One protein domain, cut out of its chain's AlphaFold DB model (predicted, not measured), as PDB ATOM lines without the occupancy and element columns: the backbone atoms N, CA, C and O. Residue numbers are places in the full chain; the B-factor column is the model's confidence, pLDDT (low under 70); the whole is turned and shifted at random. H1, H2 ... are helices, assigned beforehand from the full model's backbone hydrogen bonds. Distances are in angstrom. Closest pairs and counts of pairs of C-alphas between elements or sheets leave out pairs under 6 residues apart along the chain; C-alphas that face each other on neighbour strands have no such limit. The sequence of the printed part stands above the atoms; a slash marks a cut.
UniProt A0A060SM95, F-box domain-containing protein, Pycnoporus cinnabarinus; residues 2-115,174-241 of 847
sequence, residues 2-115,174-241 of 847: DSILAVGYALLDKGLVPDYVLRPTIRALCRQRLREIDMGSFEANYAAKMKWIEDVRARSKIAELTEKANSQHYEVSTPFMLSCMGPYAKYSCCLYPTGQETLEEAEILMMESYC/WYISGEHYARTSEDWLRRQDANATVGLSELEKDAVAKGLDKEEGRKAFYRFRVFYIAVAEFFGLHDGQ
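What this domain is: This is residues 2 to 115 and 174 to 241 of the 847 residues of the protein "F-box domain-containing protein" of Pycnoporus cinnabarinus (UniProt A0A060SM95). One long helix, H9, makes the core: H7 packs side by side with it, running the opposite way, H8 packs on it at a steep angle near its beginning, and H2 crosses it near its end. H5 packs on H7 and H8, H6 lies beyond H7, and H2, H3 and H4 frame a wide, open loop; residues 50 to 71 of that loop and residues 2 to 7 of H1 stick out. The printed part has 182 residues with ten named helices, H1 to H10 in order along the chain, and no named strand: the class is all helix. It is only just compact, close to loose, with a radius of gyration of the C-alphas of 18.7 A and spans of 53 by 45 by 38 A.

Where its parts are: H9, residues 214 to 235, is the longest helix, 32.1 A from C-alpha 214 at (126.357, 131.767, 112.220) to C-alpha 235 at (112.656, 158.687, 123.030). H7 is residues 178 to 194, 24.6 A; H8 is residues 196 to 209, 19.7 A; H10 is residues 237 to 240. H1 is residues 2 to 13, beginning at C-alpha 2 at (112.170, 147.598, 97.045). H2 is residues 19 to 37, 27.0 A, and H3 residues 42 to 57, 22.4 A. H4 is residues 66 to 74, H5 residues 78 to 84, and H6 residues 103 to 115, 18.6 A.

How they stand to each other: H9 is the hub, touching four helices. It touches H7 at a shallow tilt of 29 degrees, opposite ways, with the closest C-alphas, of Ala 182 and Ala 232, 3.9 A apart. It touches H8 at a steep tilt of 56 degrees, closest at Glu 204 and Gly 217, C-alphas 4.3 A apart. Residues 23 to 30 of H2 touch it at a steep tilt of 58 degrees; the C-alphas of Arg 27 and Glu 233 are closest, 6.2 A. Residues 12 to 13 of H1 touch it, about perpendicular at 81 degrees; Asp 13 and Lys 219 have the closest C-alphas, 4.6 A. H5 touches H8 at a shallow tilt of 20 degrees, opposite ways, with the closest C-alphas, of Phe 80 and Gly 199, 5.0 A apart. H5 also touches H7, closest at the C-alphas of Cys 84 and Gln 192, 4.7 A. H10 touches H7, closest at the C-alphas of Gly 178 and Gly 240, 3.9 A. H6 and H7 are close but not clearly touching; the C-alphas of Leu 103 and Asp 187 are closest, 6.7 A. H3 and H4 touch no helix. Every O i to N i+4 pair is within hydrogen-bond range in H1 and H3 to H9, and 14 of 15 in H2; H10 is too short for such a pair.

The domain as a whole: The C-alphas farthest apart, of Glu 43 and Ala 209, are 53.6 A apart. Residues 116 to 173 are cut out, and C-alphas 115 and 174 are 13.8 A apart across the cut. The link from H5 to H6, 18 residues, is long. Mean pLDDT of the printed part is 85.2, and 16 residues are under 70, among them residues 69 to 75.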
ATOM      1  N   ASP A   2     111.844 148.878  96.385       60.28
ATOM      2  CA  ASP A   2     112.170 147.598  97.045       60.28
ATOM      3  C   ASP A   2     113.642 147.172  96.936       60.28
ATOM      4  O   ASP A   2     114.219 146.692  97.907       60.28
ATOM      5  N   SER A   3     114.301 147.438  95.802       69.25
ATOM      6  CA  SER A   3     115.733 147.149  95.622       69.25
ATOM      7  C   SER A   3     116.646 148.009  96.513       69.25
ATOM      8  O   SER A   3     117.633 147.509  97.044       69.25
ATOM      9  N   ILE A   4     116.296 149.280  96.747       74.00
ATOM     10  CA  ILE A   4     117.075 150.197  97.599       74.00
ATOM     11  C   ILE A   4     116.887 149.842  99.078       74.00
ATOM     12  O   ILE A   4     117.851 149.851  99.838       74.00
ATOM     13  N   LEU A   5     115.663 149.479  99.478       78.56
ATOM     14  CA  LEU A   5     115.379 149.004 100.833       78.56
ATOM     15  C   LEU A   5     116.105 147.687 101.126       78.56
ATOM     16  O   LEU A   5     116.710 147.557 102.184       78.56
ATOM     17  N   ALA A   6     116.115 146.743 100.181       80.38
ATOM     18  CA  ALA A   6     116.844 145.482 100.323       80.38
ATOM     19  C   ALA A   6     118.357 145.699 100.502       80.38
ATOM     20  O   ALA A   6     118.970 145.073 101.367       80.38
ATOM     21  N   VAL A   7     118.953 146.621  99.737       85.56
ATOM     22  CA  VAL A   7     120.363 147.008  99.903       85.56
ATOM     23  C   VAL A   7     120.591 147.675 101.261       85.56
ATOM     24  O   VAL A   7     121.538 147.322 101.955       85.56
ATOM     25  N   GLY A   8     119.706 148.583 101.680       85.06
ATOM     26  CA  GLY A   8     119.772 149.221 102.996       85.06
ATOM     27  C   GLY A   8     119.745 148.208 104.145       85.06
ATOM     28  O   GLY A   8     120.624 148.240 105.003       85.06
ATOM     29  N   TYR A   9     118.802 147.261 104.131       86.12
ATOM     30  CA  TYR A   9     118.728 146.199 105.140       86.12
ATOM     31  C   TYR A   9     119.961 145.293 105.125       86.12
ATOM     32  O   TYR A   9     120.483 144.978 106.187       86.12
ATOM     33  N   ALA A  10     120.484 144.940 103.948       87.81
ATOM     34  CA  ALA A  10     121.705 144.143 103.843       87.81
ATOM     35  C   ALA A  10     122.947 144.870 104.395       87.81
ATOM     36  O   ALA A  10     123.845 144.227 104.936       87.81
ATOM     37  N   LEU A  11     123.014 146.200 104.265       90.94
ATOM     38  CA  LEU A  11     124.080 147.013 104.856       90.94
ATOM     39  C   LEU A  11     123.930 147.132 106.380       90.94
ATOM     40  O   LEU A  11     124.936 147.072 107.086       90.94
ATOM     41  N   LEU A  12     122.699 147.263 106.888       90.88
ATOM     42  CA  LEU A  12     122.409 147.280 108.327       90.88
ATOM     43  C   LEU A  12     122.741 145.938 108.990       90.88
ATOM     44  O   LEU A  12     123.419 145.921 110.012       90.88
ATOM     45  N   ASP A  13     122.348 144.828 108.365       90.56
ATOM     46  CA  ASP A  13     122.619 143.457 108.819       90.56
ATOM     47  C   ASP A  13     124.125 143.148 108.926       90.56
ATOM     48  O   ASP A  13     124.524 142.269 109.685       90.56
ATOM     49  N   LYS A  14     124.965 143.894 108.195       90.25
ATOM     50  CA  LYS A  14     126.434 143.792 108.218       90.25
ATOM     51  C   LYS A  14     127.120 144.884 109.045       90.25
ATOM     52  O   LYS A  14     128.348 144.920 109.082       90.25
ATOM     53  N   GLY A  15     126.363 145.804 109.646       88.38
ATOM     54  CA  GLY A  15     126.917 146.931 110.402       88.38
ATOM     55  C   GLY A  15     127.700 147.945 109.563       88.38
ATOM     56  O   GLY A  15     128.545 148.654 110.098       88.38
ATOM     57  N   LEU A  16     127.449 148.018 108.252       92.69
ATOM     58  CA  LEU A  16     128.208 148.863 107.317       92.69
ATOM     59  C   LEU A  16     127.678 150.299 107.213       92.69
ATOM     60  O   LEU A  16     128.266 151.120 106.511       92.69
ATOM     61  N   VAL A  17     126.563 150.608 107.878       92.62
ATOM     62  CA  VAL A  17     125.977 151.954 107.912       92.62
ATOM     63  C   VAL A  17     126.519 152.706 109.133       92.62
ATOM     64  O   VAL A  17     126.225 152.294 110.254       92.62
ATOM     65  N   PRO A  18     127.264 153.813 108.961       93.62
ATOM     66  CA  PRO A  18     127.786 154.574 110.094       93.62
ATOM     67  C   PRO A  18     126.688 155.262 110.919       93.62
ATOM     68  O   PRO A  18     125.718 155.788 110.365       93.62
ATOM     69  N   ASP A  19     126.894 155.372 112.233       94.00
ATOM     70  CA  ASP A  19     125.959 156.006 113.174       94.00
ATOM     71  C   ASP A  19     125.577 157.445 112.784       94.00
ATOM     72  O   ASP A  19     124.419 157.840 112.924       94.00
ATOM     73  N   TYR A  20     126.521 158.227 112.242       92.75
ATOM     74  CA  TYR A  20     126.266 159.605 111.800       92.75
ATOM     75  C   TYR A  20     125.328 159.691 110.583       92.75
ATOM     76  O   TYR A  20     124.788 160.761 110.308       92.75
ATOM     77  N   VAL A  21     125.106 158.579 109.871       92.75
ATOM     78  CA  VAL A  21     124.089 158.443 108.813       92.75
ATOM     79  C   VAL A  21     122.798 157.858 109.387       92.75
ATOM     80  O   VAL A  21     121.700 158.334 109.084       92.75
ATOM     81  N   LEU A  22     122.919 156.843 110.245       92.31
ATOM     82  CA  LEU A  22     121.786 156.111 110.806       92.31
ATOM     83  C   LEU A  22     120.916 156.990 111.721       92.31
ATOM     84  O   LEU A  22     119.696 157.040 111.551       92.31
ATOM     85  N   ARG A  23     121.531 157.746 112.636       95.00
ATOM     86  CA  ARG A  23     120.828 158.587 113.623       95.00
ATOM     87  C   ARG A  23     119.971 159.689 112.981       95.00
ATOM     88  O   ARG A  23     118.780 159.759 113.291       95.00
ATOM     89  N   PRO A  24     120.477 160.522 112.042       93.88
ATOM     90  CA  PRO A  24     119.633 161.496 111.346       93.88
ATOM     91  C   PRO A  24     118.500 160.858 110.538       93.88
ATOM     92  O   PRO A  24     117.409 161.424 110.477       93.88
ATOM     93  N   THR A  25     118.738 159.680 109.953       92.38
ATOM     94  CA  THR A  25     117.720 158.941 109.193       92.38
ATOM     95  C   THR A  25     116.574 158.500 110.102       92.38
ATOM     96  O   THR A  25     115.413 158.750 109.785       92.38
ATOM     97  N   ILE A  26     116.883 157.937 111.273       93.00
ATOM     98  CA  ILE A  26     115.874 157.561 112.271       93.00
ATOM     99  C   ILE A  26     115.085 158.792 112.729       93.00
ATOM    100  O   ILE A  26     113.856 158.778 112.678       93.00
ATOM    101  N   ARG A  27     115.757 159.901 113.075       92.19
ATOM    102  CA  ARG A  27     115.072 161.158 113.437       92.19
ATOM    103  C   ARG A  27     114.140 161.647 112.326       92.19
ATOM    104  O   ARG A  27     113.058 162.157 112.613       92.19
ATOM    105  N   ALA A  28     114.540 161.519 111.060       91.75
ATOM    106  CA  ALA A  28     113.706 161.897 109.923       91.75
ATOM    107  C   ALA A  28     112.447 161.021 109.815       91.75
ATOM    108  O   ALA A  28     111.364 161.568 109.601       91.75
ATOM    109  N   LEU A  29     112.571 159.706 110.035       92.25
ATOM    110  CA  LEU A  29     111.441 158.774 110.086       92.25
ATOM    111  C   LEU A  29     110.508 159.071 111.271       92.25
ATOM    112  O   LEU A  29     109.293 159.111 111.088       92.25
ATOM    113  N   CYS A  30     111.042 159.380 112.457       90.25
ATOM    114  CA  CYS A  30     110.229 159.800 113.604       90.25
ATOM    115  C   CYS A  30     109.451 161.090 113.299       90.25
ATOM    116  O   CYS A  30     108.243 161.154 113.515       90.25
ATOM    117  N   ARG A  31     110.106 162.103 112.711       88.62
ATOM    118  CA  ARG A  31     109.436 163.347 112.286       88.62
ATOM    119  C   ARG A  31     108.404 163.112 111.190       88.62
ATOM    120  O   ARG A  31     107.396 163.810 111.152       88.62
ATOM    121  N   GLN A  32     108.651 162.171 110.281       92.12
ATOM    122  CA  GLN A  32     107.653 161.759 109.298       92.12
ATOM    123  C   GLN A  32     106.438 161.157 110.003       92.12
ATOM    124  O   GLN A  32     105.324 161.588 109.726       92.12
ATOM    125  N   ARG A  33     106.651 160.254 110.963       89.31
ATOM    126  CA  ARG A  33     105.560 159.644 111.719       89.31
ATOM    127  C   ARG A  33     104.728 160.671 112.484       89.31
ATOM    128  O   ARG A  33     103.507 160.588 112.439       89.31
ATOM    129  N   LEU A  34     105.364 161.660 113.116       87.31
ATOM    130  CA  LEU A  34     104.666 162.767 113.784       87.31
ATOM    131  C   LEU A  34     103.786 163.574 112.817       87.31
ATOM    132  O   LEU A  34     102.683 163.962 113.182       87.31
ATOM    133  N   ARG A  35     104.241 163.789 111.574       89.19
ATOM    134  CA  ARG A  35     103.426 164.443 110.536       89.19
ATOM    135  C   ARG A  35     102.262 163.575 110.062       89.19
ATOM    136  O   ARG A  35     101.212 164.114 109.754       89.19
ATOM    137  N   GLU A  36     102.441 162.258 109.984       89.81
ATOM    138  CA  GLU A  36     101.383 161.329 109.557       89.81
ATOM    139  C   GLU A  36     100.225 161.240 110.556       89.81
ATOM    140  O   GLU A  36      99.092 160.988 110.153       89.81
ATOM    141  N   ILE A  37     100.509 161.406 111.850       87.69
ATOM    142  CA  ILE A  37      99.506 161.306 112.921       87.69
ATOM    143  C   ILE A  37      98.948 162.663 113.359       87.69
ATOM    144  O   ILE A  37      98.015 162.695 114.159       87.69
ATOM    145  N   ASP A  38      99.483 163.768 112.832       87.81
ATOM    146  CA  ASP A  38      98.912 165.098 113.019       87.81
ATOM    147  C   ASP A  38      97.857 165.393 111.946       87.81
ATOM    148  O   ASP A  38      98.146 165.705 110.793       87.81
ATOM    149  N   MET A  39      96.599 165.345 112.361       90.50
ATOM    150  CA  MET A  39      95.416 165.643 111.561       90.50
ATOM    151  C   MET A  39      95.158 167.156 111.409       90.50
ATOM    152  O   MET A  39      94.096 167.561 110.935       90.50
ATOM    153  N   GLY A  40      96.082 168.014 111.855       88.62
ATOM    154  CA  GLY A  40      96.071 169.465 111.636       88.62
ATOM    155  C   GLY A  40      95.180 170.273 112.586       88.62
ATOM    156  O   GLY A  40      95.260 171.501 112.619       88.62
ATOM    157  N   SER A  41      94.342 169.622 113.399       88.06
ATOM    158  CA  SER A  41      93.563 170.284 114.450       88.06
ATOM    159  C   SER A  41      93.410 169.402 115.685       88.06
ATOM    160  O   SER A  41      93.457 168.177 115.608       88.06
ATOM    161  N   PHE A  42      93.193 170.030 116.844       86.00
ATOM    162  CA  PHE A  42      92.977 169.303 118.097       86.00
ATOM    163  C   PHE A  42      91.749 168.382 118.027       86.00
ATOM    164  O   PHE A  42      91.837 167.236 118.454       86.00
ATOM    165  N   GLU A  43      90.642 168.851 117.443       89.19
ATOM    166  CA  GLU A  43      89.420 168.057 117.258       89.19
ATOM    167  C   GLU A  43      89.671 166.833 116.372       89.19
ATOM    168  O   GLU A  43      89.309 165.722 116.753       89.19
ATOM    169  N   ALA A  44      90.347 167.012 115.232       89.56
ATOM    170  CA  ALA A  44      90.650 165.909 114.324       89.56
ATOM    171  C   ALA A  44      91.635 164.899 114.946       89.56
ATOM    172  O   ALA A  44      91.433 163.694 114.813       89.56
ATOM    173  N   ASN A  45      92.649 165.371 115.682       87.62
ATOM    174  CA  ASN A  45      93.599 164.518 116.410       87.62
ATOM    175  C   ASN A  45      92.906 163.707 117.510       87.62
ATOM    176  O   ASN A  45      93.124 162.503 117.646       87.62
ATOM    177  N   TYR A  46      92.032 164.354 118.277       88.31
ATOM    178  CA  TYR A  46      91.224 163.693 119.288       88.31
ATOM    179  C   TYR A  46      90.265 162.667 118.658       88.31
ATOM    180  O   TYR A  46      90.190 161.536 119.132       88.31
ATOM    181  N   ALA A  47      89.579 163.013 117.563       89.12
ATOM    182  CA  ALA A  47      88.660 162.107 116.876       89.12
ATOM    183  C   ALA A  47      89.388 160.883 116.300       89.12
ATOM    184  O   ALA A  47      88.926 159.757 116.474       89.12
ATOM    185  N   ALA A  48      90.557 161.083 115.682       90.44
ATOM    186  CA  ALA A  48      91.406 159.997 115.200       90.44
ATOM    187  C   ALA A  48      91.865 159.081 116.344       90.44
ATOM    188  O   ALA A  48      91.823 157.858 116.209       90.44
ATOM    189  N   LYS A  49      92.237 159.655 117.498       88.62
ATOM    190  CA  LYS A  49      92.597 158.888 118.696       88.62
ATOM    191  C   LYS A  49      91.421 158.071 119.235       88.62
ATOM    192  O   LYS A  49      91.600 156.894 119.532       88.62
ATOM    193  N   MET A  50      90.237 158.669 119.358       89.00
ATOM    194  CA  MET A  50      89.048 157.968 119.854       89.00
ATOM    195  C   MET A  50      88.618 156.851 118.909       89.00
ATOM    196  O   MET A  50      88.370 155.741 119.372       89.00
ATOM    197  N   LYS A  51      88.663 157.095 117.596       92.31
ATOM    198  CA  LYS A  51      88.445 156.056 116.588       92.31
ATOM    199  C   LYS A  51      89.443 154.909 116.741       92.31
ATOM    200  O   LYS A  51      89.045 153.755 116.765       92.31
ATOM    201  N   TRP A  52      90.732 155.207 116.918       91.00
ATOM    202  CA  TRP A  52      91.737 154.169 117.155       91.00
ATOM    203  C   TRP A  52      91.452 153.364 118.436       91.00
ATOM    204  O   TRP A  52      91.604 152.146 118.437       91.00
ATOM    205  N   ILE A  53      90.999 154.011 119.519       88.06
ATOM    206  CA  ILE A  53      90.590 153.323 120.757       88.06
ATOM    207  C   ILE A  53      89.386 152.405 120.503       88.06
ATOM    208  O   ILE A  53      89.365 151.280 121.004       88.06
ATOM    209  N   GLU A  54      88.394 152.858 119.738       89.56
ATOM    210  CA  GLU A  54      87.238 152.048 119.336       89.56
ATOM    211  C   GLU A  54      87.659 150.856 118.472       89.56
ATOM    212  O   GLU A  54      87.275 149.727 118.773       89.56
ATOM    213  N   ASP A  55      88.525 151.081 117.484       91.06
ATOM    214  CA  ASP A  55      89.078 150.038 116.621       91.06
ATOM    215  C   ASP A  55      89.855 148.994 117.438       91.06
ATOM    216  O   ASP A  55      89.748 147.798 117.174       91.06
ATOM    217  N   VAL A  56      90.616 149.416 118.458       89.69
ATOM    218  CA  VAL A  56      91.312 148.510 119.391       89.69
ATOM    219  C   VAL A  56      90.319 147.723 120.248       89.69
ATOM    220  O   VAL A  56      90.490 146.514 120.403       89.69
ATOM    221  N   ARG A  57      89.269 148.366 120.773       86.69
ATOM    222  CA  ARG A  57      88.208 147.699 121.554       86.69
ATOM    223  C   ARG A  57      87.413 146.692 120.726       86.69
ATOM    224  O   ARG A  57      86.942 145.704 121.278       86.69
ATOM    225  N   ALA A  58      87.259 146.944 119.428       90.38
ATOM    226  CA  ALA A  58      86.537 146.074 118.508       90.38
ATOM    227  C   ALA A  58      87.334 144.825 118.089       90.38
ATOM    228  O   ALA A  58      86.768 143.919 117.473       90.38
ATOM    229  N   ARG A  59      88.638 144.745 118.399       88.69
ATOM    230  CA  ARG A  59      89.459 143.574 118.053       88.69
ATOM    231  C   ARG A  59      88.987 142.339 118.812       88.69
ATOM    232  O   ARG A  59      88.765 142.370 120.017       88.69
ATOM    233  N   SER A  60      88.926 141.211 118.110       85.94
ATOM    234  CA  SER A  60      88.568 139.912 118.696       85.94
ATOM    235  C   SER A  60      89.708 139.263 119.488       85.94
ATOM    236  O   SER A  60      89.469 138.325 120.249       85.94
ATOM    237  N   LYS A  61      90.949 139.739 119.317       85.75
ATOM    238  CA  LYS A  61      92.148 139.234 119.994       85.75
ATOM    239  C   LYS A  61      92.875 140.367 120.710       85.75
ATOM    240  O   LYS A  61      93.029 141.454 120.162       85.75
ATOM    241  N   ILE A  62      93.371 140.069 121.910       80.44
ATOM    242  CA  ILE A  62      94.159 141.004 122.729       80.44
ATOM    243  C   ILE A  62      95.540 141.266 122.101       80.44
ATOM    244  O   ILE A  62      96.042 142.383 122.173       80.44
ATOM    245  N   ALA A  63      96.143 140.256 121.463       77.69
ATOM    246  CA  ALA A  63      97.442 140.355 120.803       77.69
ATOM    247  C   ALA A  63      97.456 139.586 119.474       77.69
ATOM    248  O   ALA A  63      96.826 138.535 119.332       77.69
ATOM    249  N   GLU A  64      98.208 140.109 118.511       78.00
ATOM    250  CA  GLU A  64      98.439 139.509 117.197       78.00
ATOM    251  C   GLU A  64      99.921 139.118 117.076       78.00
ATOM    252  O   GLU A  64     100.784 139.780 117.648       78.00
ATOM    253  N   LEU A  65     100.227 138.047 116.330       79.88
ATOM    254  CA  LEU A  65     101.602 137.619 116.003       79.88
ATOM    255  C   LEU A  65     102.523 137.312 117.210       79.88
ATOM    256  O   LEU A  65     103.734 137.523 117.133       79.88
ATOM    257  N   THR A  66     101.984 136.761 118.301       71.88
ATOM    258  CA  THR A  66     102.730 136.467 119.545       71.88
ATOM    259  C   THR A  66     103.961 135.569 119.342       71.88
ATOM    260  O   THR A  66     105.013 135.844 119.906       71.88
ATOM    261  N   GLU A  67     103.879 134.549 118.482       69.38
ATOM    262  CA  GLU A  67     105.008 133.646 118.180       69.38
ATOM    263  C   GLU A  67     106.172 134.360 117.464       69.38
ATOM    264  O   GLU A  67     107.347 134.102 117.736       69.38
ATOM    265  N   LYS A  68     105.863 135.317 116.575       70.94
ATOM    266  CA  LYS A  68     106.886 136.124 115.892       70.94
ATOM    267  C   LYS A  68     107.553 137.109 116.851       70.94
ATOM    268  O   LYS A  68     108.757 137.308 116.766       70.94
ATOM    269  N   ALA A  69     106.792 137.695 117.777       60.66
ATOM    270  CA  ALA A  69     107.344 138.601 118.783       60.66
ATOM    271  C   ALA A  69     108.324 137.886 119.734       60.66
ATOM    272  O   ALA A  69     109.392 138.425 120.028       60.66
ATOM    273  N   ASN A  70     107.999 136.660 120.162       63.25
ATOM    274  CA  ASN A  70     108.864 135.861 121.036       63.25
ATOM    275  C   ASN A  70     110.197 135.511 120.363       63.25
ATOM    276  O   ASN A  70     111.257 135.821 120.905       63.25
ATOM    277  N   SER A  71     110.135 134.962 119.147       62.28
ATOM    278  CA  SER A  71     111.322 134.541 118.388       62.28
ATOM    279  C   SER A  71     112.237 135.699 117.969       62.28
ATOM    280  O   SER A  71     113.443 135.510 117.848       62.28
ATOM    281  N   GLN A  72     111.697 136.907 117.759       63.25
ATOM    282  CA  GLN A  72     112.480 138.072 117.326       63.25
ATOM    283  C   GLN A  72     113.112 138.878 118.472       63.25
ATOM    284  O   GLN A  72     114.155 139.492 118.254       63.25
ATOM    285  N   HIS A  73     112.500 138.915 119.665       58.66
ATOM    286  CA  HIS A  73     112.899 139.864 120.718       58.66
ATOM    287  C   HIS A  73     113.027 139.293 122.140       58.66
ATOM    288  O   HIS A  73     113.692 139.931 122.955       58.66
ATOM    289  N   TYR A  74     112.441 138.131 122.459       57.53
ATOM    290  CA  TYR A  74     112.446 137.575 123.827       57.53
ATOM    291  C   TYR A  74     113.208 136.249 123.962       57.53
ATOM    292  O   TYR A  74     113.612 135.888 125.064       57.53
ATOM    293  N   GLU A  75     113.471 135.553 122.856       65.31
ATOM    294  CA  GLU A  75     114.250 134.308 122.815       65.31
ATOM    295  C   GLU A  75     115.670 134.553 122.277       65.31
ATOM    296  O   GLU A  75     116.129 133.891 121.349       65.31
ATOM    297  N   VAL A  76     116.381 135.530 122.842       71.88
ATOM    298  CA  VAL A  76     117.770 135.876 122.480       71.88
ATOM    299  C   VAL A  76     118.731 135.371 123.560       71.88
ATOM    300  O   VAL A  76     118.348 135.257 124.722       71.88
ATOM    301  N   SER A  77     119.976 135.052 123.182       76.44
ATOM    302  CA  SER A  77     121.026 134.577 124.096       76.44
ATOM    303  C   SER A  77     121.110 135.409 125.385       76.44
ATOM    304  O   SER A  77     121.424 136.602 125.360       76.44
ATOM    305  N   THR A  78     120.856 134.771 126.531       76.88
ATOM    306  CA  THR A  78     120.953 135.412 127.851       76.88
ATOM    307  C   THR A  78     122.363 135.943 128.140       76.88
ATOM    308  O   THR A  78     122.462 137.089 128.580       76.88
ATOM    309  N   PRO A  79     123.460 135.206 127.849       78.75
ATOM    310  CA  PRO A  79     124.817 135.747 127.959       78.75
ATOM    311  C   PRO A  79     125.046 137.032 127.153       78.75
ATOM    312  O   PRO A  79     125.650 137.974 127.666       78.75
ATOM    313  N   PHE A  80     124.524 137.110 125.922       83.31
ATOM    314  CA  PHE A  80     124.594 138.337 125.121       83.31
ATOM    315  C   PHE A  80     123.832 139.483 125.796       83.31
ATOM    316  O   PHE A  80     124.387 140.562 125.988       83.31
ATOM    317  N   MET A  81     122.595 139.238 126.230       78.38
ATOM    318  CA  MET A  81     121.758 140.245 126.887       78.38
ATOM    319  C   MET A  81     122.415 140.809 128.164       78.38
ATOM    320  O   MET A  81     122.452 142.026 128.354       78.38
ATOM    321  N   LEU A  82     123.018 139.957 128.999       77.44
ATOM    322  CA  LEU A  82     123.756 140.380 130.200       77.44
ATOM    323  C   LEU A  82     125.031 141.181 129.883       77.44
ATOM    324  O   LEU A  82     125.466 141.990 130.701       77.44
ATOM    325  N   SER A  83     125.619 141.002 128.695       84.25
ATOM    326  CA  SER A  83     126.769 141.805 128.257       84.25
ATOM    327  C   SER A  83     126.391 143.251 127.897       84.25
ATOM    328  O   SER A  83     127.235 144.145 127.983       84.25
ATOM    329  N   CYS A  84     125.125 143.501 127.547       83.38
ATOM    330  CA  CYS A  84     124.617 144.824 127.175       83.38
ATOM    331  C   CYS A  84     123.990 145.571 128.365       83.38
ATOM    332  O   CYS A  84     124.099 146.791 128.454       83.38
ATOM    333  N   MET A  85     123.330 144.862 129.284       84.00
ATOM    334  CA  MET A  85     122.529 145.470 130.358       84.00
ATOM    335  C   MET A  85     123.323 145.757 131.643       84.00
ATOM    336  O   MET A  85     124.499 145.394 131.762       84.00
ATOM    337  N   GLY A  86     122.681 146.458 132.585       75.94
ATOM    338  CA  GLY A  86     123.202 146.689 133.928       75.94
ATOM    339  C   GLY A  86     123.095 145.443 134.821       75.94
ATOM    340  O   GLY A  86     122.600 144.400 134.378       75.94
ATOM    341  N   PRO A  87     123.593 145.514 136.069       74.94
ATOM    342  CA  PRO A  87     123.686 144.366 136.975       74.94
ATOM    343  C   PRO A  87     122.350 143.689 137.297       74.94
ATOM    344  O   PRO A  87     122.331 142.493 137.587       74.94
ATOM    345  N   TYR A  88     121.238 144.421 137.208       70.69
ATOM    346  CA  TYR A  88     119.897 143.889 137.457       70.69
ATOM    347  C   TYR A  88     119.207 143.388 136.182       70.69
ATOM    348  O   TYR A  88     118.052 142.964 136.239       70.69
ATOM    349  N   ALA A  89     119.906 143.413 135.039       73.88
ATOM    350  CA  ALA A  89     119.421 142.955 133.738       73.88
ATOM    351  C   ALA A  89     118.068 143.580 133.351       73.88
ATOM    352  O   ALA A  89     117.188 142.916 132.791       73.88
ATOM    353  N   LYS A  90     117.872 144.863 133.680       78.06
ATOM    354  CA  LYS A  90     116.587 145.531 133.500       78.06
ATOM    355  C   LYS A  90     116.380 145.850 132.024       78.06
ATOM    356  O   LYS A  90     116.804 146.892 131.548       78.06
ATOM    357  N   TYR A  91     115.646 145.007 131.303       79.38
ATOM    358  CA  TYR A  91     115.328 145.236 129.887       79.38
ATOM    359  C   TYR A  91     114.125 146.183 129.692       79.38
ATOM    360  O   TYR A  91     113.089 145.824 129.135       79.38
ATOM    361  N   SER A  92     114.216 147.389 130.258       79.31
ATOM    362  CA  SER A  92     113.227 148.477 130.147       79.31
ATOM    363  C   SER A  92     113.818 149.806 130.645       79.31
ATOM    364  O   SER A  92     114.802 149.798 131.376       79.31
ATOM    365  N   CYS A  93     113.194 150.943 130.306       85.06
ATOM    366  CA  CYS A  93     113.616 152.308 130.685       85.06
ATOM    367  C   CYS A  93     114.115 152.431 132.142       85.06
ATOM    368  O   CYS A  93     113.384 152.032 133.045       85.06
ATOM    369  N   CYS A  94     115.312 152.976 132.371       85.62
ATOM    370  CA  CYS A  94     115.899 153.276 133.693       85.62
ATOM    371  C   CYS A  94     115.643 154.738 134.095       85.62
ATOM    372  O   CYS A  94     115.109 155.490 133.291       85.62
ATOM    373  N   LEU A  95     115.950 155.158 135.328       83.25
ATOM    374  CA  LEU A  95     115.645 156.510 135.822       83.25
ATOM    375  C   LEU A  95     116.942 157.280 136.076       83.25
ATOM    376  O   LEU A  95     117.764 156.838 136.863       83.25
ATOM    377  N   TYR A  96     117.085 158.452 135.459       87.62
ATOM    378  CA  TYR A  96     118.278 159.311 135.561       87.62
ATOM    379  C   TYR A  96     117.893 160.712 136.060       87.62
ATOM    380  O   TYR A  96     117.721 161.611 135.232       87.62
ATOM    381  N   PRO A  97     117.646 160.911 137.366       83.31
ATOM    382  CA  PRO A  97     117.170 162.191 137.894       83.31
ATOM    383  C   PRO A  97     118.077 163.390 137.587       83.31
ATOM    384  O   PRO A  97     117.576 164.471 137.283       83.31
ATOM    385  N   THR A  98     119.396 163.210 137.661       87.44
ATOM    386  CA  THR A  98     120.403 164.259 137.422       87.44
ATOM    387  C   THR A  98     121.089 164.119 136.064       87.44
ATOM    388  O   THR A  98     121.724 165.060 135.586       87.44
ATOM    389  N   GLY A  99     120.972 162.947 135.432       87.50
ATOM    390  CA  GLY A  99     121.657 162.614 134.188       87.50
ATOM    391  C   GLY A  99     123.125 162.227 134.378       87.50
ATOM    392  O   GLY A  99     123.814 162.042 133.371       87.50
ATOM    393  N   GLN A 100     123.594 162.132 135.627       90.31
ATOM    394  CA  GLN A 100     124.954 161.730 136.005       90.31
ATOM    395  C   GLN A 100     125.012 160.320 136.609       90.31
ATOM    396  O   GLN A 100     126.104 159.824 136.868       90.31
ATOM    397  N   GLU A 101     123.858 159.683 136.824       92.25
ATOM    398  CA  GLU A 101     123.769 158.327 137.358       92.25
ATOM    399  C   GLU A 101     124.426 157.318 136.410       92.25
ATOM    400  O   GLU A 101     124.293 157.395 135.184       92.25
ATOM    401  N   THR A 102     125.108 156.334 136.986       93.81
ATOM    402  CA  THR A 102     125.539 155.134 136.266       93.81
ATOM    403  C   THR A 102     124.330 154.283 135.861       93.81
ATOM    404  O   THR A 102     123.248 154.396 136.439       93.81
ATOM    405  N   LEU A 103     124.501 153.378 134.886       89.94
ATOM    406  CA  LEU A 103     123.422 152.467 134.477       89.94
ATOM    407  C   LEU A 103     122.896 151.627 135.656       89.94
ATOM    408  O   LEU A 103     121.694 151.409 135.752       89.94
ATOM    409  N   GLU A 104     123.773 151.186 136.562       87.75
ATOM    410  CA  GLU A 104     123.390 150.425 137.760       87.75
ATOM    411  C   GLU A 104     122.510 151.249 138.708       87.75
ATOM    412  O   GLU A 104     121.423 150.811 139.086       87.75
ATOM    413  N   GLU A 105     122.939 152.469 139.041       86.12
ATOM    414  CA  GLU A 105     122.156 153.386 139.877       86.12
ATOM    415  C   GLU A 105     120.799 153.698 139.229       86.12
ATOM    416  O   GLU A 105     119.769 153.688 139.901       86.12
ATOM    417  N   ALA A 106     120.770 153.902 137.909       84.88
ATOM    418  CA  ALA A 106     119.546 154.200 137.176       84.88
ATOM    419  C   ALA A 106     118.556 153.019 137.136       84.88
ATOM    420  O   ALA A 106     117.334 153.234 137.131       84.88
ATOM    421  N   GLU A 107     119.049 151.774 137.098       76.69
ATOM    422  CA  GLU A 107     118.218 150.571 137.230       76.69
ATOM    423  C   GLU A 107     117.536 150.543 138.603       76.69
ATOM    424  O   GLU A 107     116.309 150.397 138.665       76.69
ATOM    425  N   ILE A 108     118.307 150.740 139.681       78.50
ATOM    426  CA  ILE A 108     117.811 150.769 141.065       78.50
ATOM    427  C   ILE A 108     116.763 151.868 141.231       78.50
ATOM    428  O   ILE A 108     115.640 151.577 141.634       78.50
ATOM    429  N   LEU A 109     117.079 153.102 140.830       78.69
ATOM    430  CA  LEU A 109     116.184 154.252 140.978       78.69
ATOM    431  C   LEU A 109     114.852 154.058 140.248       78.69
ATOM    432  O   LEU A 109     113.797 154.458 140.744       78.69
ATOM    433  N   MET A 110     114.855 153.422 139.073       79.50
ATOM    434  CA  MET A 110     113.599 153.117 138.391       79.50
ATOM    435  C   MET A 110     112.800 152.032 139.118       79.50
ATOM    436  O   MET A 110     111.578 152.140 139.207       79.50
ATOM    437  N   MET A 111     113.461 150.989 139.624       74.62
ATOM    438  CA  MET A 111     112.794 149.930 140.386       74.62
ATOM    439  C   MET A 111     112.220 150.461 141.706       74.62
ATOM    440  O   MET A 111     111.065 150.176 142.018       74.62
ATOM    441  N   GLU A 112     112.958 151.306 142.426       71.88
ATOM    442  CA  GLU A 112     112.468 152.028 143.605       71.88
ATOM    443  C   GLU A 112     111.281 152.925 143.250       71.88
ATOM    444  O   GLU A 112     110.266 152.917 143.945       71.88
ATOM    445  N   SER A 113     111.348 153.618 142.109       68.31
ATOM    446  CA  SER A 113     110.231 154.415 141.611       68.31
ATOM    447  C   SER A 113     108.996 153.561 141.312       68.31
ATOM    448  O   SER A 113     107.878 154.007 141.567       68.31
ATOM    449  N   TYR A 114     109.155 152.332 140.808       66.56
ATOM    450  CA  TYR A 114     108.036 151.395 140.673       66.56
ATOM    451  C   TYR A 114     107.470 151.012 142.039       66.56
ATOM    452  O   TYR A 114     106.255 151.054 142.203       66.56
ATOM    453  N   CYS A 115     108.313 150.692 143.024       59.12
ATOM    454  CA  CYS A 115     107.872 150.373 144.384       59.12
ATOM    455  C   CYS A 115     107.099 151.531 145.028       59.12
ATOM    456  O   CYS A 115     106.036 151.311 145.610       59.12
ATOM    457  N   TRP A 174     101.167 159.065 135.879       54.34
ATOM    458  CA  TRP A 174     102.451 159.794 135.914       54.34
ATOM    459  C   TRP A 174     103.167 159.773 134.553       54.34
ATOM    460  O   TRP A 174     102.927 158.888 133.737       54.34
ATOM    461  N   TYR A 175     104.086 160.717 134.334       65.31
ATOM    462  CA  TYR A 175     104.931 160.806 133.135       65.31
ATOM    463  C   TYR A 175     106.403 160.981 133.542       65.31
ATOM    464  O   TYR A 175     106.680 161.656 134.530       65.31
ATOM    465  N   ILE A 176     107.336 160.369 132.807       72.38
ATOM    466  CA  ILE A 176     108.796 160.512 132.993       72.38
ATOM    467  C   ILE A 176     109.415 160.928 131.659       72.38
ATOM    468  O   ILE A 176     108.995 160.374 130.658       72.38
ATOM    469  N   SER A 177     110.376 161.859 131.613       80.62
ATOM    470  CA  SER A 177     110.989 162.318 130.346       80.62
ATOM    471  C   SER A 177     111.466 161.146 129.474       80.62
ATOM    472  O   SER A 177     112.033 160.173 129.980       80.62
ATOM    473  N   GLY A 178     111.285 161.247 128.154       84.31
ATOM    474  CA  GLY A 178     111.817 160.270 127.201       84.31
ATOM    475  C   GLY A 178     113.349 160.162 127.248       84.31
ATOM    476  O   GLY A 178     113.903 159.102 126.959       84.31
ATOM    477  N   GLU A 179     114.041 161.198 127.732       87.56
ATOM    478  CA  GLU A 179     115.499 161.200 127.914       87.56
ATOM    479  C   GLU A 179     115.994 160.046 128.782       87.56
ATOM    480  O   GLU A 179     117.095 159.543 128.568       87.56
ATOM    481  N   HIS A 180     115.179 159.596 129.736       88.19
ATOM    482  CA  HIS A 180     115.511 158.459 130.577       88.19
ATOM    483  C   HIS A 180     115.682 157.180 129.753       88.19
ATOM    484  O   HIS A 180     116.709 156.513 129.858       88.19
ATOM    485  N   TYR A 181     114.727 156.878 128.864       90.44
ATOM    486  CA  TYR A 181     114.833 155.686 128.024       90.44
ATOM    487  C   TYR A 181     115.880 155.873 126.924       90.44
ATOM    488  O   TYR A 181     116.575 154.923 126.560       90.44
ATOM    489  N   ALA A 182     116.042 157.106 126.438       92.12
ATOM    490  CA  ALA A 182     117.087 157.414 125.480       92.12
ATOM    491  C   ALA A 182     118.479 157.107 126.052       92.12
ATOM    492  O   ALA A 182     119.253 156.386 125.428       92.12
ATOM    493  N   ARG A 183     118.757 157.566 127.279       92.75
ATOM    494  CA  ARG A 183     120.014 157.303 127.995       92.75
ATOM    495  C   ARG A 183     120.214 155.829 128.321       92.75
ATOM    496  O   ARG A 183     121.298 155.321 128.071       92.75
ATOM    497  N   THR A 184     119.172 155.128 128.776       91.75
ATOM    498  CA  THR A 184     119.233 153.668 128.974       91.75
ATOM    499  C   THR A 184     119.701 152.955 127.711       91.75
ATOM    500  O   THR A 184     120.587 152.107 127.760       91.75
ATOM    501  N   SER A 185     119.123 153.325 126.569       94.00
ATOM    502  CA  SER A 185     119.443 152.710 125.286       94.00
ATOM    503  C   SER A 185     120.860 153.057 124.805       94.00
ATOM    504  O   SER A 185     121.557 152.196 124.270       94.00
ATOM    505  N   GLU A 186     121.329 154.287 125.047       95.62
ATOM    506  CA  GLU A 186     122.726 154.678 124.800       95.62
ATOM    507  C   GLU A 186     123.718 153.895 125.672       95.62
ATOM    508  O   GLU A 186     124.773 153.484 125.188       95.62
ATOM    509  N   ASP A 187     123.396 153.652 126.943       95.56
ATOM    510  CA  ASP A 187     124.260 152.873 127.832       95.56
ATOM    511  C   ASP A 187     124.324 151.397 127.414       95.56
ATOM    512  O   ASP A 187     125.410 150.811 127.417       95.56
ATOM    513  N   TRP A 188     123.204 150.813 126.969       95.12
ATOM    514  CA  TRP A 188     123.194 149.467 126.383       95.12
ATOM    515  C   TRP A 188     124.025 149.383 125.104       95.12
ATOM    516  O   TRP A 188     124.801 148.440 124.947       95.12
ATOM    517  N   LEU A 189     123.923 150.381 124.221       96.12
ATOM    518  CA  LEU A 189     124.729 150.453 123.001       96.12
ATOM    519  C   LEU A 189     126.229 150.526 123.323       96.12
ATOM    520  O   LEU A 189     127.012 149.757 122.771       96.12
ATOM    521  N   ARG A 190     126.635 151.403 124.254       96.12
ATOM    522  CA  ARG A 190     128.039 151.530 124.683       96.12
ATOM    523  C   ARG A 190     128.578 150.230 125.270       96.12
ATOM    524  O   ARG A 190     129.707 149.851 124.966       96.12
ATOM    525  N   ARG A 191     127.787 149.546 126.104       94.75
ATOM    526  CA  ARG A 191     128.173 148.258 126.702       94.75
ATOM    527  C   ARG A 191     128.253 147.148 125.661       94.75
ATOM    528  O   ARG A 191     129.216 146.386 125.686       94.75
ATOM    529  N   GLN A 192     127.305 147.084 124.725       94.25
ATOM    530  CA  GLN A 192     127.367 146.142 123.607       94.25
ATOM    531  C   GLN A 192     128.647 146.349 122.784       94.25
ATOM    532  O   GLN A 192     129.347 145.378 122.498       94.25
ATOM    533  N   ASP A 193     128.968 147.596 122.431       94.75
ATOM    534  CA  ASP A 193     130.140 147.926 121.613       94.75
ATOM    535  C   ASP A 193     131.453 147.640 122.357       94.75
ATOM    536  O   ASP A 193     132.385 147.082 121.775       94.75
ATOM    537  N   ALA A 194     131.513 147.920 123.664       95.12
ATOM    538  CA  ALA A 194     132.650 147.554 124.512       95.12
ATOM    539  C   ALA A 194     132.843 146.027 124.625       95.12
ATOM    540  O   ALA A 194     133.972 145.556 124.745       95.12
ATOM    541  N   ASN A 195     131.754 145.255 124.544       92.94
ATOM    542  CA  ASN A 195     131.747 143.793 124.637       92.94
ATOM    543  C   ASN A 195     131.604 143.092 123.272       92.94
ATOM    544  O   ASN A 195     131.303 141.896 123.228       92.94
ATOM    545  N   ALA A 196     131.831 143.796 122.156       92.31
ATOM    546  CA  ALA A 196     131.462 143.333 120.817       92.31
ATOM    547  C   ALA A 196     132.026 141.949 120.458       92.31
ATOM    548  O   ALA A 196     131.301 141.105 119.936       92.31
ATOM    549  N   THR A 197     133.296 141.675 120.777       92.19
ATOM    550  CA  THR A 197     133.934 140.379 120.486       92.19
ATOM    551  C   THR A 197     133.242 139.219 121.204       92.19
ATOM    552  O   THR A 197     133.005 138.172 120.602       92.19
ATOM    553  N   VAL A 198     132.899 139.411 122.481       90.81
ATOM    554  CA  VAL A 198     132.234 138.392 123.302       90.81
ATOM    555  C   VAL A 198     130.780 138.241 122.861       90.81
ATOM    556  O   VAL A 198     130.347 137.131 122.567       90.81
ATOM    557  N   GLY A 199     130.051 139.352 122.727       89.12
ATOM    558  CA  GLY A 199     128.642 139.345 122.330       89.12
ATOM    559  C   GLY A 199     128.405 138.720 120.953       89.12
ATOM    560  O   GLY A 199     127.478 137.925 120.793       89.12
ATOM    561  N   LEU A 200     129.270 139.009 119.974       91.12
ATOM    562  CA  LEU A 200     129.196 138.410 118.640       91.12
ATOM    563  C   LEU A 200     129.433 136.894 118.694       91.12
ATOM    564  O   LEU A 200     128.678 136.133 118.093       91.12
ATOM    565  N   SER A 201     130.446 136.447 119.446       91.31
ATOM    566  CA  SER A 201     130.737 135.018 119.602       91.31
ATOM    567  C   SER A 201     129.576 134.266 120.255       91.31
ATOM    568  O   SER A 201     129.233 133.168 119.814       91.31
ATOM    569  N   GLU A 202     128.941 134.853 121.269       89.56
ATOM    570  CA  GLU A 202     127.794 134.248 121.950       89.56
ATOM    571  C   GLU A 202     126.554 134.160 121.052       89.56
ATOM    572  O   GLU A 202     125.876 133.133 121.053       89.56
ATOM    573  N   LEU A 203     126.278 135.180 120.235       89.00
ATOM    574  CA  LEU A 203     125.163 135.139 119.282       89.00
ATOM    575  C   LEU A 203     125.406 134.167 118.120       89.00
ATOM    576  O   LEU A 203     124.472 133.492 117.691       89.00
ATOM    577  N   GLU A 204     126.641 134.040 117.625       91.25
ATOM    578  CA  GLU A 204     126.987 133.018 116.626       91.25
ATOM    579  C   GLU A 204     126.786 131.596 117.178       91.25
ATOM    580  O   GLU A 204     126.280 130.724 116.469       91.25
ATOM    581  N   LYS A 205     127.165 131.348 118.441       89.31
ATOM    582  CA  LYS A 205     126.937 130.056 119.113       89.31
ATOM    583  C   LYS A 205     125.449 129.777 119.312       89.31
ATOM    584  O   LYS A 205     125.012 128.662 119.046       89.31
ATOM    585  N   ASP A 206     124.683 130.774 119.752       84.69
ATOM    586  CA  ASP A 206     123.234 130.669 119.955       84.69
ATOM    587  C   ASP A 206     122.489 130.381 118.642       84.69
ATOM    588  O   ASP A 206     121.638 129.494 118.598       84.69
ATOM    589  N   ALA A 207     122.869 131.045 117.545       86.50
ATOM    590  CA  ALA A 207     122.313 130.776 116.221       86.50
ATOM    591  C   ALA A 207     122.538 129.314 115.801       86.50
ATOM    592  O   ALA A 207     121.588 128.625 115.430       86.50
ATOM    593  N   VAL A 208     123.764 128.806 115.952       89.44
ATOM    594  CA  VAL A 208     124.087 127.402 115.645       89.44
ATOM    595  C   VAL A 208     123.325 126.437 116.554       89.44
ATOM    596  O   VAL A 208     122.807 125.431 116.071       89.44
ATOM    597  N   ALA A 209     123.204 126.740 117.850       84.75
ATOM    598  CA  ALA A 209     122.439 125.926 118.798       84.75
ATOM    599  C   ALA A 209     120.943 125.851 118.439       84.75
ATOM    600  O   ALA A 209     120.298 124.836 118.694       84.75
ATOM    601  N   LYS A 210     120.409 126.892 117.790       82.44
ATOM    602  CA  LYS A 210     119.043 126.954 117.244       82.44
ATOM    603  C   LYS A 210     118.915 126.372 115.830       82.44
ATOM    604  O   LYS A 210     117.838 126.433 115.245       82.44
ATOM    605  N   GLY A 211     119.988 125.801 115.275       87.81
ATOM    606  CA  GLY A 211     120.007 125.214 113.932       87.81
ATOM    607  C   GLY A 211     120.084 126.234 112.789       87.81
ATOM    608  O   GLY A 211     119.755 125.896 111.654       87.81
ATOM    609  N   LEU A 212     120.496 127.472 113.074       88.62
ATOM    610  CA  LEU A 212     120.658 128.557 112.104       88.62
ATOM    611  C   LEU A 212     122.131 128.740 111.702       88.62
ATOM    612  O   LEU A 212     123.050 128.282 112.384       88.62
ATOM    613  N   ASP A 213     122.363 129.441 110.590       91.38
ATOM    614  CA  ASP A 213     123.712 129.831 110.170       91.38
ATOM    615  C   ASP A 213     124.320 130.856 111.145       91.38
ATOM    616  O   ASP A 213     123.614 131.716 111.678       91.38
ATOM    617  N   LYS A 214     125.643 130.807 111.355       88.88
ATOM    618  CA  LYS A 214     126.357 131.767 112.220       88.88
ATOM    619  C   LYS A 214     126.129 133.219 111.798       88.88
ATOM    620  O   LYS A 214     126.102 134.106 112.651       88.88
ATOM    621  N   GLU A 215     125.936 133.466 110.505       89.62
ATOM    622  CA  GLU A 215     125.628 134.787 109.967       89.62
ATOM    623  C   GLU A 215     124.322 135.353 110.548       89.62
ATOM    624  O   GLU A 215     124.236 136.559 110.761       89.62
ATOM    625  N   GLU A 216     123.330 134.527 110.901       88.25
ATOM    626  CA  GLU A 216     122.113 135.011 111.573       88.25
ATOM    627  C   GLU A 216     122.412 135.571 112.973       88.25
ATOM    628  O   GLU A 216     121.829 136.582 113.368       88.25
ATOM    629  N   GLY A 217     123.387 134.998 113.687       87.31
ATOM    630  CA  GLY A 217     123.889 135.547 114.951       87.31
ATOM    631  C   GLY A 217     124.575 136.906 114.772       87.31
ATOM    632  O   GLY A 217     124.364 137.828 115.564       87.31
ATOM    633  N   ARG A 218     125.331 137.085 113.681       90.50
ATOM    634  CA  ARG A 218     125.949 138.379 113.333       90.50
ATOM    635  C   ARG A 218     124.914 139.437 112.976       90.50
ATOM    636  O   ARG A 218     125.003 140.565 113.459       90.50
ATOM    637  N   LYS A 219     123.906 139.070 112.182       91.12
ATOM    638  CA  LYS A 219     122.774 139.952 111.870       91.12
ATOM    639  C   LYS A 219     122.058 140.380 113.141       91.12
ATOM    640  O   LYS A 219     121.763 141.560 113.298       91.12
ATOM    641  N   ALA A 220     121.816 139.448 114.067       88.44
ATOM    642  CA  ALA A 220     121.203 139.758 115.354       88.44
ATOM    643  C   ALA A 220     122.011 140.814 116.128       88.44
ATOM    644  O   ALA A 220     121.425 141.796 116.579       88.44
ATOM    645  N   PHE A 221     123.342 140.690 116.194       92.69
ATOM    646  CA  PHE A 221     124.205 141.674 116.861       92.69
ATOM    647  C   PHE A 221     123.987 143.096 116.319       92.69
ATOM    648  O   PHE A 221     123.707 144.023 117.083       92.69
ATOM    649  N   TYR A 222     124.052 143.277 114.997       92.94
ATOM    650  CA  TYR A 222     123.873 144.596 114.383       92.94
ATOM    651  C   TYR A 222     122.427 145.095 114.435       92.94
ATOM    652  O   TYR A 222     122.208 146.291 114.629       92.94
ATOM    653  N   ARG A 223     121.433 144.204 114.350       91.69
ATOM    654  CA  ARG A 223     120.020 144.560 114.552       91.69
ATOM    655  C   ARG A 223     119.765 145.089 115.960       91.69
ATOM    656  O   ARG A 223     119.030 146.063 116.090       91.69
ATOM    657  N   PHE A 224     120.404 144.527 116.989       90.56
ATOM    658  CA  PHE A 224     120.334 145.062 118.354       90.56
ATOM    659  C   PHE A 224     120.992 146.442 118.482       90.56
ATOM    660  O   PHE A 224     120.399 147.325 119.100       90.56
ATOM    661  N   ARG A 225     122.125 146.694 117.809       94.38
ATOM    662  CA  ARG A 225     122.703 148.054 117.746       94.38
ATOM    663  C   ARG A 225     121.728 149.045 117.115       94.38
ATOM    664  O   ARG A 225     121.468 150.103 117.680       94.38
ATOM    665  N   VAL A 226     121.153 148.691 115.961       93.75
ATOM    666  CA  VAL A 226     120.159 149.528 115.268       93.75
ATOM    667  C   VAL A 226     118.929 149.746 116.147       93.75
ATOM    668  O   VAL A 226     118.421 150.861 116.196       93.75
ATOM    669  N   PHE A 227     118.473 148.720 116.868       92.31
ATOM    670  CA  PHE A 227     117.379 148.822 117.829       92.31
ATOM    671  C   PHE A 227     117.700 149.822 118.945       92.31
ATOM    672  O   PHE A 227     116.897 150.724 119.181       92.31
ATOM    673  N   TYR A 228     118.874 149.737 119.575       94.56
ATOM    674  CA  TYR A 228     119.251 150.669 120.637       94.56
ATOM    675  C   TYR A 228     119.375 152.110 120.134       94.56
ATOM    676  O   TYR A 228     118.858 153.032 120.768       94.56
ATOM    677  N   ILE A 229     119.975 152.313 118.961       95.31
ATOM    678  CA  ILE A 229     120.032 153.632 118.320       95.31
ATOM    679  C   ILE A 229     118.614 154.128 117.999       95.31
ATOM    680  O   ILE A 229     118.291 155.285 118.255       95.31
ATOM    681  N   ALA A 230     117.736 153.265 117.484       94.00
ATOM    682  CA  ALA A 230     116.361 153.635 117.165       94.00
ATOM    683  C   ALA A 230     115.565 154.065 118.399       94.00
ATOM    684  O   ALA A 230     114.903 155.100 118.362       94.00
ATOM    685  N   VAL A 231     115.668 153.316 119.498       92.12
ATOM    686  CA  VAL A 231     115.042 153.653 120.784       92.12
ATOM    687  C   VAL A 231     115.620 154.957 121.340       92.12
ATOM    688  O   VAL A 231     114.853 155.817 121.773       92.12
ATOM    689  N   ALA A 232     116.942 155.149 121.268       93.75
ATOM    690  CA  ALA A 232     117.598 156.360 121.754       93.75
ATOM    691  C   ALA A 232     117.119 157.617 121.020       93.75
ATOM    692  O   ALA A 232     116.728 158.603 121.646       93.75
ATOM    693  N   GLU A 233     117.076 157.564 119.690       94.00
ATOM    694  CA  GLU A 233     116.635 158.689 118.867       94.00
ATOM    695  C   GLU A 233     115.124 158.937 118.947       94.00
ATOM    696  O   GLU A 233     114.685 160.084 118.869       94.00
ATOM    697  N   PHE A 234     114.324 157.879 119.110       90.94
ATOM    698  CA  PHE A 234     112.875 157.986 119.256       90.94
ATOM    699  C   PHE A 234     112.489 158.645 120.583       90.94
ATOM    700  O   PHE A 234     111.762 159.635 120.579       90.94
ATOM    701  N   PHE A 235     112.992 158.140 121.713       88.81
ATOM    702  CA  PHE A 235     112.656 158.687 123.030       88.81
ATOM    703  C   PHE A 235     113.413 159.982 123.357       88.81
ATOM    704  O   PHE A 235     112.929 160.768 124.163       88.81
ATOM    705  N   GLY A 236     114.564 160.235 122.725       88.12
ATOM    706  CA  GLY A 236     115.324 161.482 122.865       88.12
ATOM    707  C   GLY A 236     114.832 162.621 121.966       88.12
ATOM    708  O   GLY A 236     115.372 163.726 122.019       88.12
ATOM    709  N   LEU A 237     113.824 162.381 121.121       85.38
ATOM    710  CA  LEU A 237     113.273 163.406 120.242       85.38
ATOM    711  C   LEU A 237     112.688 164.569 121.062       85.38
ATOM    712  O   LEU A 237     111.995 164.347 122.054       85.38
ATOM    713  N   HIS A 238     112.953 165.810 120.633       83.31
ATOM    714  CA  HIS A 238     112.511 167.029 121.330       83.31
ATOM    715  C   HIS A 238     112.910 167.051 122.817       83.31
ATOM    716  O   HIS A 238     112.085 167.367 123.670       83.31
ATOM    717  N   ASP A 239     114.155 166.667 123.117       81.00
ATOM    718  CA  ASP A 239     114.708 166.607 124.479       81.00
ATOM    719  C   ASP A 239     113.854 165.733 125.422       81.00
ATOM    720  O   ASP A 239     113.646 166.038 126.594       81.00
ATOM    721  N   GLY A 240     113.272 164.658 124.873       75.00
ATOM    722  CA  GLY A 240     112.385 163.732 125.583       75.00
ATOM    723  C   GLY A 240     111.052 164.325 126.039       75.00
ATOM    724  O   GLY A 240     110.332 163.677 126.800       75.00
ATOM    725  N   GLN A 241     110.705 165.524 125.563       68.75
ATOM    726  CA  GLN A 241     109.466 166.230 125.890       68.75
ATOM    727  C   GLN A 241     108.370 166.037 124.836       68.75
ATOM    728  O   GLN A 241     107.373 166.760 124.858       68.75
TER     729      GLN A 241